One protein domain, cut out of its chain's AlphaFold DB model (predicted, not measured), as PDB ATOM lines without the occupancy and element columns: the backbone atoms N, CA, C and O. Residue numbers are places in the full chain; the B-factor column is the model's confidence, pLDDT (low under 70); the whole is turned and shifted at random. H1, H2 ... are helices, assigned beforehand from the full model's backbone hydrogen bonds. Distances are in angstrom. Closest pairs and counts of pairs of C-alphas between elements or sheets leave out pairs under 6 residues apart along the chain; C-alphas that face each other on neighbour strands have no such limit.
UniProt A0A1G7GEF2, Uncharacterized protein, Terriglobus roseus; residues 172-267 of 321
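AT A GLANCE: This is residues 172 to 267 of the 321 residues of an uncharacterized protein of Terriglobus roseus (UniProt A0A1G7GEF2). H4 is the middle helix; the hairpin of H1 and H2 packs on one side of it, short H3 sits near its first end, and across from them H6 reaches outward, crossed by H5. The printed part has 96 residues and six named helices, H1 to H6 in order, with no named strand: all helix. It is compact, with a radius of gyration of the C-alphas of 13.3 A and spans of 42 by 28 by 19 A.

HOW THE PARTS SIT: Start at H1, residues 172 to 184, which forms a hairpin with H2, residues 186 to 198; their closest C-alphas, Leu 181 and Ala 189, are 4.9 A apart. H2 touches H4, residues 213 to 227, at a steep tilt of 49 degrees, closest at C-alphas 190 and 219, 5.6 A. H3, residues 205 to 211, forms a hairpin with H4, closest at C-alphas 209 and 216, 6.3 A. H6, residues 253 to 267, touches H4 with residues 253 to 257 alone, closest at C-alphas 253 and 220, 6.0 A. H5, residues 234 to 245, touches H6, about perpendicular at 78 degrees, closest at C-alphas 244 and 259, 6.6 A. Every O i to N i+4 pair in the six helices is within hydrogen-bond range.

IN THESE COORDINATES: Find C-alpha 172 at (168.816, 155.906, 100.149), where H1 begins. H4 is 21.0 A long; H6, 20.9 A, ends at C-alpha 267, (145.161, 180.816, 102.333).

THE WHOLE: The C-alphas farthest apart, Arg 201 and Glu 266, are 42.1 A apart. The printed part has no cut, no link is long, and no printed residue is under 70 in pLDDT.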
ATOM      1  N   GLU A 172     167.519 155.773  99.480       89.25
ATOM      2  CA  GLU A 172     168.816 155.906 100.149       89.25
ATOM      3  C   GLU A 172     169.545 157.169  99.687       89.25
ATOM      4  O   GLU A 172     169.988 157.958 100.518       89.25
ATOM      5  N   GLU A 173     169.565 157.420  98.373       92.06
ATOM      6  CA  GLU A 173     170.152 158.629  97.782       92.06
ATOM      7  C   GLU A 173     169.454 159.894  98.310       92.06
ATOM      8  O   GLU A 173     170.109 160.865  98.694       92.06
ATOM      9  N   LEU A 174     168.120 159.876  98.407       91.81
ATOM     10  CA  LEU A 174     167.354 160.992  98.963       91.81
ATOM     11  C   LEU A 174     167.669 161.224 100.449       91.81
ATOM     12  O   LEU A 174     167.792 162.371 100.878       91.81
ATOM     13  N   LEU A 175     167.837 160.162 101.242       91.38
ATOM     14  CA  LEU A 175     168.248 160.287 102.644       91.38
ATOM     15  C   LEU A 175     169.640 160.913 102.773       91.38
ATOM     16  O   LEU A 175     169.842 161.743 103.660       91.38
ATOM     17  N   THR A 176     170.570 160.587 101.875       92.62
ATOM     18  CA  THR A 176     171.883 161.243 101.818       92.62
ATOM     19  C   THR A 176     171.754 162.733 101.502       92.62
ATOM     20  O   THR A 176     172.368 163.546 102.187       92.62
ATOM     21  N   VAL A 177     170.899 163.120 100.548       93.88
ATOM     22  CA  VAL A 177     170.629 164.542 100.253       93.88
ATOM     23  C   VAL A 177     170.069 165.272 101.478       93.88
ATOM     24  O   VAL A 177     170.485 166.389 101.783       93.88
ATOM     25  N   ILE A 178     169.145 164.646 102.210       91.06
ATOM     26  CA  ILE A 178     168.563 165.222 103.433       91.06
ATOM     27  C   ILE A 178     169.620 165.346 104.540       91.06
ATOM     28  O   ILE A 178     169.624 166.328 105.285       91.06
ATOM     29  N   ALA A 179     170.524 164.373 104.663       90.88
ATOM     30  CA  ALA A 179     171.635 164.440 105.606       90.88
ATOM     31  C   ALA A 179     172.605 165.583 105.258       90.88
ATOM     32  O   ALA A 179     172.988 166.352 106.144       90.88
ATOM     33  N   ASP A 180     172.931 165.755 103.974       92.81
ATOM     34  CA  ASP A 180     173.759 166.861 103.480       92.81
ATOM     35  C   ASP A 180     173.113 168.221 103.731       92.81
ATOM     36  O   ASP A 180     173.786 169.156 104.161       92.81
ATOM     37  N   LEU A 181     171.796 168.331 103.549       93.62
ATOM     38  CA  LEU A 181     171.058 169.557 103.848       93.62
ATOM     39  C   LEU A 181     171.235 169.992 105.306       93.62
ATOM     40  O   LEU A 181     171.406 171.177 105.581       93.62
ATOM     41  N   ARG A 182     171.215 169.036 106.238       89.81
ATOM     42  CA  ARG A 182     171.337 169.310 107.678       89.81
ATOM     43  C   ARG A 182     172.760 169.644 108.116       89.81
ATOM     44  O   ARG A 182     172.929 170.300 109.138       89.81
ATOM     45  N   THR A 183     173.764 169.169 107.387       92.81
ATOM     46  CA  THR A 183     175.181 169.261 107.779       92.81
ATOM     47  C   THR A 183     175.929 170.361 107.031       92.81
ATOM     48  O   THR A 183     176.681 171.115 107.641       92.81
ATOM     49  N   HIS A 184     175.691 170.485 105.727       92.81
ATOM     50  CA  HIS A 184     176.421 171.368 104.815       92.81
ATOM     51  C   HIS A 184     175.540 172.468 104.203       92.81
ATOM     52  O   HIS A 184     176.039 173.363 103.519       92.81
ATOM     53  N   GLY A 185     174.229 172.422 104.448       92.31
ATOM     54  CA  GLY A 185     173.276 173.408 103.958       92.31
ATOM     55  C   GLY A 185     172.792 173.146 102.531       92.31
ATOM     56  O   GLY A 185     173.102 172.146 101.879       92.31
ATOM     57  N   ALA A 186     171.970 174.070 102.041       92.62
ATOM     58  CA  ALA A 186     171.117 173.798 100.894       92.62
ATOM     59  C   ALA A 186     171.844 173.761  99.542       92.62
ATOM     60  O   ALA A 186     171.505 172.943  98.691       92.62
ATOM     61  N   ALA A 187     172.877 174.588  99.351       92.06
ATOM     62  CA  ALA A 187     173.671 174.580  98.122       92.06
ATOM     63  C   ALA A 187     174.367 173.226  97.902       92.06
ATOM     64  O   ALA A 187     174.340 172.682  96.795       92.06
ATOM     65  N   GLN A 188     174.933 172.652  98.970       93.38
ATOM     66  CA  GLN A 188     175.565 171.339  98.916       93.38
ATOM     67  C   GLN A 188     174.530 170.235  98.678       93.38
ATOM     68  O   GLN A 188     174.749 169.383  97.824       93.38
ATOM     69  N   ALA A 189     173.382 170.284  99.360       94.31
ATOM     70  CA  ALA A 189     172.303 169.318  99.150       94.31
ATOM     71  C   ALA A 189     171.780 169.321  97.704       94.31
ATOM     72  O   ALA A 189     171.580 168.253  97.128       94.31
ATOM     73  N   ILE A 190     171.624 170.500  97.085       94.31
ATOM     74  CA  ILE A 190     171.269 170.614  95.662       94.31
ATOM     75  C   ILE A 190     172.354 169.964  94.800       94.31
ATOM     76  O   ILE A 190     172.040 169.149  93.936       94.31
ATOM     77  N   ALA A 191     173.632 170.276  95.035       93.81
ATOM     78  CA  ALA A 191     174.725 169.684  94.268       93.81
ATOM     79  C   ALA A 191     174.758 168.149  94.398       93.81
ATOM     80  O   ALA A 191     174.937 167.457  93.398       93.81
ATOM     81  N   THR A 192     174.547 167.612  95.603       94.19
ATOM     82  CA  THR A 192     174.453 166.166  95.853       94.19
ATOM     83  C   THR A 192     173.244 165.548  95.151       94.19
ATOM     84  O   THR A 192     173.387 164.512  94.503       94.19
ATOM     85  N   TYR A 193     172.079 166.203  95.188       95.12
ATOM     86  CA  TYR A 193     170.892 165.753  94.457       95.12
ATOM     87  C   TYR A 193     171.184 165.616  92.961       95.12
ATOM     88  O   TYR A 193     170.930 164.573  92.361       95.12
ATOM     89  N   LEU A 194     171.777 166.652  92.361       93.56
ATOM     90  CA  LEU A 194     172.109 166.655  90.939       93.56
ATOM     91  C   LEU A 194     173.140 165.577  90.581       93.56
ATOM     92  O   LEU A 194     173.028 164.966  89.520       93.56
ATOM     93  N   LYS A 195     174.124 165.318  91.457       92.19
ATOM     94  CA  LYS A 195     175.118 164.249  91.260       92.19
ATOM     95  C   LYS A 195     174.447 162.884  91.157       92.19
ATOM     96  O   LYS A 195     174.735 162.149  90.217       92.19
ATOM     97  N   PHE A 196     173.528 162.578  92.075       91.56
ATOM     98  CA  PHE A 196     172.787 161.317  92.047       91.56
ATOM     99  C   PHE A 196     171.864 161.217  90.833       91.56
ATOM    100  O   PHE A 196     171.886 160.201  90.142       91.56
ATOM    101  N   SER A 197     171.117 162.278  90.515       90.88
ATOM    102  CA  SER A 197     170.221 162.278  89.353       90.88
ATOM    103  C   SER A 197     170.939 162.108  88.019       90.88
ATOM    104  O   SER A 197     170.377 161.495  87.120       90.88
ATOM    105  N   LEU A 198     172.144 162.662  87.864       88.44
ATOM    106  CA  LEU A 198     172.907 162.581  86.614       88.44
ATOM    107  C   LEU A 198     173.877 161.392  86.574       88.44
ATOM    108  O   LEU A 198     174.528 161.188  85.553       88.44
ATOM    109  N   GLY A 199     174.038 160.663  87.684       83.50
ATOM    110  CA  GLY A 199     175.025 159.588  87.805       83.50
ATOM    111  C   GLY A 199     176.480 160.064  87.703       83.50
ATOM    112  O   GLY A 199     177.354 159.289  87.332       83.50
ATOM    113  N   THR A 200     176.766 161.336  88.012       83.56
ATOM    114  CA  THR A 200     178.103 161.936  87.827       83.56
ATOM    115  C   THR A 200     178.800 162.231  89.153       83.56
ATOM    116  O   THR A 200     178.178 162.584  90.154       83.56
ATOM    117  N   ARG A 201     180.137 162.135  89.169       82.62
ATOM    118  CA  ARG A 201     180.950 162.452  90.365       82.62
ATOM    119  C   ARG A 201     180.958 163.947  90.691       82.62
ATOM    120  O   ARG A 201     181.006 164.345  91.857       82.62
ATOM    121  N   THR A 202     180.927 164.781  89.658       84.00
ATOM    122  CA  THR A 202     181.015 166.240  89.755       84.00
ATOM    123  C   THR A 202     179.929 166.879  88.914       84.00
ATOM    124  O   THR A 202     179.732 166.485  87.768       84.00
ATOM    125  N   VAL A 203     179.282 167.904  89.462       86.94
ATOM    126  CA  VAL A 203     178.223 168.641  88.777       86.94
ATOM    127  C   VAL A 203     178.580 170.116  88.736       86.94
ATOM    128  O   VAL A 203     178.871 170.717  89.768       86.94
ATOM    129  N   ASP A 204     178.507 170.692  87.540       87.69
ATOM    130  CA  ASP A 204     178.474 172.137  87.354       87.69
ATOM    131  C   ASP A 204     177.012 172.595  87.280       87.69
ATOM    132  O   ASP A 204     176.315 172.364  86.289       87.69
ATOM    133  N   VAL A 205     176.551 173.263  88.340       85.88
ATOM    134  CA  VAL A 205     175.173 173.761  88.459       85.88
ATOM    135  C   VAL A 205     174.818 174.714  87.316       85.88
ATOM    136  O   VAL A 205     173.685 174.693  86.838       85.88
ATOM    137  N   ARG A 206     175.774 175.508  86.809       86.00
ATOM    138  CA  ARG A 206     175.522 176.436  85.694       86.00
ATOM    139  C   ARG A 206     175.247 175.680  84.402       86.00
ATOM    140  O   ARG A 206     174.354 176.058  83.649       86.00
ATOM    141  N   LYS A 207     175.967 174.581  84.167       87.38
ATOM    142  CA  LYS A 207     175.725 173.705  83.017       87.38
ATOM    143  C   LYS A 207     174.367 173.010  83.127       87.38
ATOM    144  O   LYS A 207     173.653 172.920  82.129       87.38
ATOM    145  N   VAL A 208     173.984 172.554  84.322       86.62
ATOM    146  CA  VAL A 208     172.666 171.935  84.557       86.62
ATOM    147  C   VAL A 208     171.540 172.941  84.347       86.62
ATOM    148  O   VAL A 208     170.547 172.600  83.723       86.62
ATOM    149  N   MET A 209     171.713 174.192  84.769       86.50
ATOM    150  CA  MET A 209     170.723 175.251  84.553       86.50
ATOM    151  C   MET A 209     170.379 175.449  83.067       86.50
ATOM    152  O   MET A 209     169.229 175.720  82.743       86.50
ATOM    153  N   VAL A 210     171.360 175.293  82.170       86.12
ATOM    154  CA  VAL A 210     171.161 175.427  80.715       86.12
ATOM    155  C   VAL A 210     170.640 174.134  80.085       86.12
ATOM    156  O   VAL A 210     169.813 174.179  79.184       86.12
ATOM    157  N   THR A 211     171.143 172.981  80.530       86.81
ATOM    158  CA  THR A 211     170.869 171.687  79.878       86.81
ATOM    159  C   THR A 211     169.624 170.987  80.414       86.81
ATOM    160  O   THR A 211     168.975 170.262  79.675       86.81
ATOM    161  N   ASN A 212     169.304 171.181  81.694       87.62
ATOM    162  CA  ASN A 212     168.276 170.455  82.439       87.62
ATOM    163  C   ASN A 212     167.660 171.358  83.528       87.62
ATOM    164  O   ASN A 212     167.764 171.082  84.729       87.62
ATOM    165  N   ALA A 213     167.021 172.455  83.111       87.81
ATOM    166  CA  ALA A 213     166.380 173.420  84.011       87.81
ATOM    167  C   ALA A 213     165.343 172.768  84.947       87.81
ATOM    168  O   ALA A 213     165.315 173.064  86.144       87.81
ATOM    169  N   ASP A 214     164.557 171.818  84.435       89.00
ATOM    170  CA  ASP A 214     163.535 171.110  85.215       89.00
ATOM    171  C   ASP A 214     164.131 170.250  86.331       89.00
ATOM    172  O   ASP A 214     163.585 170.184  87.434       89.00
ATOM    173  N   LEU A 215     165.294 169.636  86.088       90.56
ATOM    174  CA  LEU A 215     166.006 168.886  87.118       90.56
ATOM    175  C   LEU A 215     166.484 169.817  88.237       90.56
ATOM    176  O   LEU A 215     166.347 169.485  89.414       90.56
ATOM    177  N   LEU A 216     167.019 170.989  87.884       91.19
ATOM    178  CA  LEU A 216     167.445 171.978  88.872       91.19
ATOM    179  C   LEU A 216     166.257 172.492  89.692       91.19
ATOM    180  O   LEU A 216     166.338 172.547  90.918       91.19
ATOM    181  N   LYS A 217     165.135 172.794  89.032       91.06
ATOM    182  CA  LYS A 217     163.877 173.158  89.689       91.06
ATOM    183  C   LYS A 217     163.432 172.075  90.672       91.06
ATOM    184  O   LYS A 217     163.164 172.384  91.831       91.06
ATOM    185  N   LYS A 218     163.436 170.807  90.248       90.62
ATOM    186  CA  LYS A 218     163.101 169.660  91.102       90.62
ATOM    187  C   LYS A 218     164.041 169.553  92.304       90.62
ATOM    188  O   LYS A 218     163.562 169.407  93.424       90.62
ATOM    189  N   ALA A 219     165.349 169.700  92.097       93.12
ATOM    190  CA  ALA A 219     166.341 169.683  93.169       93.12
ATOM    191  C   ALA A 219     166.087 170.797  94.200       93.12
ATOM    192  O   ALA A 219     166.007 170.517  95.395       93.12
ATOM    193  N   CYS A 220     165.887 172.042  93.749       93.00
ATOM    194  CA  CYS A 220     165.562 173.176  94.619       93.00
ATOM    195  C   CYS A 220     164.276 172.933  95.417       93.00
ATOM    196  O   CYS A 220     164.258 173.125  96.632       93.00
ATOM    197  N   SER A 221     163.216 172.471  94.752       91.62
ATOM    198  CA  SER A 221     161.929 172.151  95.371       91.62
ATOM    199  C   SER A 221     162.040 171.044  96.419       91.62
ATOM    200  O   SER A 221     161.517 171.196  97.521       91.62
ATOM    201  N   THR A 222     162.750 169.953  96.117       92.19
ATOM    202  CA  THR A 222     162.971 168.851  97.063       92.19
ATOM    203  C   THR A 222     163.783 169.306  98.273       92.19
ATOM    204  O   THR A 222     163.406 169.025  99.411       92.19
ATOM    205  N   VAL A 223     164.875 170.040  98.051       94.12
ATOM    206  CA  VAL A 223     165.728 170.543  99.135       94.12
ATOM    207  C   VAL A 223     164.969 171.533 100.018       94.12
ATOM    208  O   VAL A 223     165.030 171.424 101.243       94.12
ATOM    209  N   TRP A 224     164.197 172.447  99.427       93.88
ATOM    210  CA  TRP A 224     163.355 173.369 100.183       93.88
ATOM    211  C   TRP A 224     162.305 172.622 101.015       93.88
ATOM    212  O   TRP A 224     162.226 172.845 102.222       93.88
ATOM    213  N   PHE A 225     161.571 171.674 100.424       92.12
ATOM    214  CA  PHE A 225     160.554 170.895 101.138       92.12
ATOM    215  C   PHE A 225     161.144 170.177 102.360       92.12
ATOM    216  O   PHE A 225     160.609 170.262 103.464       92.12
ATOM    217  N   HIS A 226     162.306 169.538 102.201       90.88
ATOM    218  CA  HIS A 226     162.975 168.852 103.306       90.88
ATOM    219  C   HIS A 226     163.658 169.792 104.309       90.88
ATOM    220  O   HIS A 226     163.906 169.374 105.442       90.88
ATOM    221  N   SER A 227     163.911 171.054 103.952       90.62
ATOM    222  CA  SER A 227     164.348 172.076 104.915       90.62
ATOM    223  C   SER A 227     163.232 172.454 105.895       90.62
ATOM    224  O   SER A 227     163.504 172.841 107.028       90.62
ATOM    225  N   LYS A 228     161.970 172.264 105.486       86.69
ATOM    226  CA  LYS A 228     160.750 172.508 106.267       86.69
ATOM    227  C   LYS A 228     160.256 171.258 107.002       86.69
ATOM    228  O   LYS A 228     159.054 171.044 107.158       86.69
ATOM    229  N   ALA A 229     161.184 170.396 107.423       75.38
ATOM    230  CA  ALA A 229     160.870 169.102 108.017       75.38
ATOM    231  C   ALA A 229     159.867 169.233 109.180       75.38
ATOM    232  O   ALA A 229     160.191 169.781 110.232       75.38
ATOM    233  N   GLY A 230     158.656 168.704 108.982       75.62
ATOM    234  CA  GLY A 230     157.581 168.689 109.977       75.62
ATOM    235  C   GLY A 230     156.624 169.885 109.946       75.62
ATOM    236  O   GLY A 230     155.571 169.793 110.566       75.62
ATOM    237  N   SER A 231     156.927 170.966 109.217       83.00
ATOM    238  CA  SER A 231     156.039 172.138 109.119       83.00
ATOM    239  C   SER A 231     155.166 172.157 107.864       83.00
ATOM    240  O   SER A 231     154.181 172.885 107.830       83.00
ATOM    241  N   VAL A 232     155.525 171.389 106.832       85.44
ATOM    242  CA  VAL A 232     154.778 171.301 105.569       85.44
ATOM    243  C   VAL A 232     154.466 169.839 105.274       85.44
ATOM    244  O   VAL A 232     155.367 168.996 105.257       85.44
ATOM    245  N   THR A 233     153.190 169.521 105.051       87.12
ATOM    246  CA  THR A 233     152.786 168.170 104.640       87.12
ATOM    247  C   THR A 233     153.023 167.956 103.148       87.12
ATOM    248  O   THR A 233     153.116 168.905 102.367       87.12
ATOM    249  N   ALA A 234     153.110 166.689 102.731       84.75
ATOM    250  CA  ALA A 234     153.266 166.351 101.321       84.75
ATOM    251  C   ALA A 234     152.151 166.971 100.472       84.75
ATOM    252  O   ALA A 234     152.467 167.530  99.432       84.75
ATOM    253  N   ASP A 235     150.894 166.913 100.928       86.38
ATOM    254  CA  ASP A 235     149.717 167.414 100.206       86.38
ATOM    255  C   ASP A 235     149.688 168.940 100.087       86.38
ATOM    256  O   ASP A 235     149.499 169.457  98.985       86.38
ATOM    257  N   GLN A 236     149.995 169.654 101.177       87.56
ATOM    258  CA  GLN A 236     150.162 171.113 101.156       87.56
ATOM    259  C   GLN A 236     151.235 171.533 100.152       87.56
ATOM    260  O   GLN A 236     151.068 172.495  99.402       87.56
ATOM    261  N   PHE A 237     152.337 170.782 100.100       88.50
ATOM    262  CA  PHE A 237     153.393 171.058  99.141       88.50
ATOM    263  C   PHE A 237     152.948 170.842  97.690       88.50
ATOM    264  O   PHE A 237     153.350 171.620  96.828       88.50
ATOM    265  N   LYS A 238     152.108 169.838  97.396       86.62
ATOM    266  CA  LYS A 238     151.594 169.605  96.025       86.62
ATOM    267  C   LYS A 238     150.739 170.765  95.563       86.62
ATOM    268  O   LYS A 238     150.906 171.237  94.443       86.62
ATOM    269  N   GLU A 239     149.828 171.202  96.425       87.25
ATOM    270  CA  GLU A 239     148.928 172.305  96.124       87.25
ATOM    271  C   GLU A 239     149.722 173.585  95.856       87.25
ATOM    272  O   GLU A 239     149.562 174.218  94.809       87.25
ATOM    273  N   PHE A 240     150.659 173.902  96.748       88.69
ATOM    274  CA  PHE A 240     151.575 175.020  96.575       88.69
ATOM    275  C   PHE A 240     152.398 174.910  95.285       88.69
ATOM    276  O   PHE A 240     152.487 175.872  94.518       88.69
ATOM    277  N   ALA A 241     152.981 173.741  95.013       86.88
ATOM    278  CA  ALA A 241     153.795 173.525  93.825       86.88
ATOM    279  C   ALA A 241     152.981 173.714  92.536       86.88
ATOM    280  O   ALA A 241     153.445 174.387  91.612       86.88
ATOM    281  N   ALA A 242     151.753 173.193  92.494       85.94
ATOM    282  CA  ALA A 242     150.850 173.338  91.359       85.94
ATOM    283  C   ALA A 242     150.430 174.802  91.132       85.94
ATOM    284  O   ALA A 242     150.434 175.272  89.993       85.94
ATOM    285  N   ARG A 243     150.113 175.536  92.207       84.62
ATOM    286  CA  ARG A 243     149.607 176.919  92.132       84.62
ATOM    287  C   ARG A 243     150.697 177.969  91.909       84.62
ATOM    288  O   ARG A 243     150.470 178.931  91.181       84.62
ATOM    289  N   ARG A 244     151.862 177.825  92.548       84.12
ATOM    290  CA  ARG A 244     152.891 178.883  92.618       84.12
ATOM    291  C   ARG A 244     154.215 178.520  91.969       84.12
ATOM    292  O   ARG A 244     154.853 179.391  91.390       84.12
ATOM    293  N   LEU A 245     154.646 177.264  92.056       83.69
ATOM    294  CA  LEU A 245     155.936 176.866  91.481       83.69
ATOM    295  C   LEU A 245     155.843 176.567  89.987       83.69
ATOM    296  O   LEU A 245     156.861 176.617  89.301       83.69
ATOM    297  N   SER A 246     154.653 176.292  89.452       79.00
ATOM    298  CA  SER A 246     154.433 176.070  88.017       79.00
ATOM    299  C   SER A 246     154.832 177.278  87.157       79.00
ATOM    300  O   SER A 246     155.385 177.090  86.076       79.00
ATOM    301  N   THR A 247     154.657 178.503  87.659       78.19
ATOM    302  CA  THR A 247     154.949 179.751  86.930       78.19
ATOM    303  C   THR A 247     156.420 180.170  86.975       78.19
ATOM    304  O   THR A 247     156.866 180.945  86.131       78.19
ATOM    305  N   ILE A 248     157.200 179.646  87.927       78.19
ATOM    306  CA  ILE A 248     158.617 179.985  88.089       78.19
ATOM    307  C   ILE A 248     159.463 178.971  87.313       78.19
ATOM    308  O   ILE A 248     159.482 177.782  87.643       78.19
ATOM    309  N   GLN A 249     160.179 179.423  86.279       74.44
ATOM    310  CA  GLN A 249     160.998 178.529  85.451       74.44
ATOM    311  C   GLN A 249     162.219 177.977  86.199       74.44
ATOM    312  O   GLN A 249     162.488 176.784  86.133       74.44
ATOM    313  N   LEU A 250     162.930 178.822  86.949       80.50
ATOM    314  CA  LEU A 250     164.155 178.449  87.665       80.50
ATOM    315  C   LEU A 250     164.139 179.023  89.086       80.50
ATOM    316  O   LEU A 250     164.755 180.060  89.336       80.50
ATOM    317  N   PRO A 251     163.403 178.394  90.014       81.81
ATOM    318  CA  PRO A 251     163.273 178.915  91.362       81.81
ATOM    319  C   PRO A 251     164.562 178.714  92.170       81.81
ATOM    320  O   PRO A 251     165.092 177.603  92.269       81.81
ATOM    321  N   THR A 252     165.037 179.781  92.810       87.38
ATOM    322  CA  THR A 252     165.994 179.680  93.921       87.38
ATOM    323  C   THR A 252     165.263 179.312  95.211       87.38
ATOM    324  O   THR A 252     164.064 179.546  95.343       87.38
ATOM    325  N   ILE A 253     165.974 178.773  96.204       88.56
ATOM    326  CA  ILE A 253     165.376 178.447  97.512       88.56
ATOM    327  C   ILE A 253     164.711 179.672  98.154       88.56
ATOM    328  O   ILE A 253     163.622 179.552  98.704       88.56
ATOM    329  N   GLU A 254     165.317 180.851  98.027       87.69
ATOM    330  CA  GLU A 254     164.760 182.114  98.529       87.69
ATOM    331  C   GLU A 254     163.466 182.510  97.805       87.69
ATOM    332  O   GLU A 254     162.520 182.979  98.433       87.69
ATOM    333  N   GLN A 255     163.385 182.281  96.491       89.25
ATOM    334  CA  GLN A 255     162.162 182.524  95.725       89.25
ATOM    335  C   GLN A 255     161.047 181.544  96.098       89.25
ATOM    336  O   GLN A 255     159.888 181.946  96.167       89.25
ATOM    337  N   ILE A 256     161.386 180.276  96.361       89.94
ATOM    338  CA  ILE A 256     160.419 179.283  96.855       89.94
ATOM    339  C   ILE A 256     159.904 179.705  98.232       89.94
ATOM    340  O   ILE A 256     158.699 179.665  98.460       89.94
ATOM    341  N   GLU A 257     160.787 180.166  99.119       90.38
ATOM    342  CA  GLU A 257     160.420 180.666 100.446       90.38
ATOM    343  C   GLU A 257     159.464 181.865 100.362       90.38
ATOM    344  O   GLU A 257     158.418 181.873 101.011       90.38
ATOM    345  N   ALA A 258     159.779 182.855  99.522       88.56
ATOM    346  CA  ALA A 258     158.926 184.024  99.320       88.56
ATOM    347  C   ALA A 258     157.558 183.646  98.724       88.56
ATOM    348  O   ALA A 258     156.523 184.152  99.161       88.56
ATOM    349  N   ALA A 259     157.540 182.727  97.754       88.50
ATOM    350  CA  ALA A 259     156.307 182.223  97.159       88.50
ATOM    351  C   ALA A 259     155.459 181.442  98.172       88.50
ATOM    352  O   ALA A 259     154.234 181.561  98.166       88.50
ATOM    353  N   TRP A 260     156.094 180.660  99.049       90.00
ATOM    354  CA  TRP A 260     155.414 179.939 100.121       90.00
ATOM    355  C   TRP A 260     154.774 180.902 101.120       90.00
ATOM    356  O   TRP A 260     153.607 180.740 101.464       90.00
ATOM    357  N   PHE A 261     155.495 181.947 101.527       88.06
ATOM    358  CA  PHE A 261     154.956 182.971 102.421       88.06
ATOM    359  C   PHE A 261     153.733 183.683 101.816       88.06
ATOM    360  O   PHE A 261     152.711 183.836 102.482       88.06
ATOM    361  N   ALA A 262     153.800 184.050 100.531       86.75
ATOM    362  CA  ALA A 262     152.666 184.634  99.814       86.75
ATOM    363  C   ALA A 262     151.470 183.668  99.715       86.75
ATOM    364  O   ALA A 262     150.324 184.080  99.860       86.75
ATOM    365  N   HIS A 263     151.733 182.376  99.503       86.94
ATOM    366  CA  HIS A 263     150.693 181.353  99.484       86.94
ATOM    367  C   HIS A 263     149.997 181.217 100.844       86.94
ATOM    368  O   HIS A 263     148.771 181.185 100.902       86.94
ATOM    369  N   GLN A 264     150.757 181.198 101.941       86.31
ATOM    370  CA  GLN A 264     150.187 181.137 103.287       86.31
ATOM    371  C   GLN A 264     149.289 182.344 103.581       86.31
ATOM    372  O   GLN A 264     148.186 182.151 104.084       86.31
ATOM    373  N   LEU A 265     149.719 183.559 103.225       83.81
ATOM    374  CA  LEU A 265     148.917 184.778 103.381       83.81
ATOM    375  C   LEU A 265     147.558 184.670 102.683       83.81
ATOM    376  O   LEU A 265     146.536 184.891 103.319       83.81
ATOM    377  N   GLU A 266     147.536 184.250 101.419       82.38
ATOM    378  CA  GLU A 266     146.284 184.083 100.668       82.38
ATOM    379  C   GLU A 266     145.381 183.007 101.271       82.38
ATOM    380  O   GLU A 266     144.171 183.189 101.352       82.38
ATOM    381  N   THR A 267     145.960 181.901 101.745       78.25
ATOM    382  CA  THR A 267     145.161 180.816 102.333       78.25
ATOM    383  C   THR A 267     144.543 181.266 103.660       78.25
ATOM    384  O   THR A 267     143.391 180.950 103.951       78.25
TER     385      THR A 267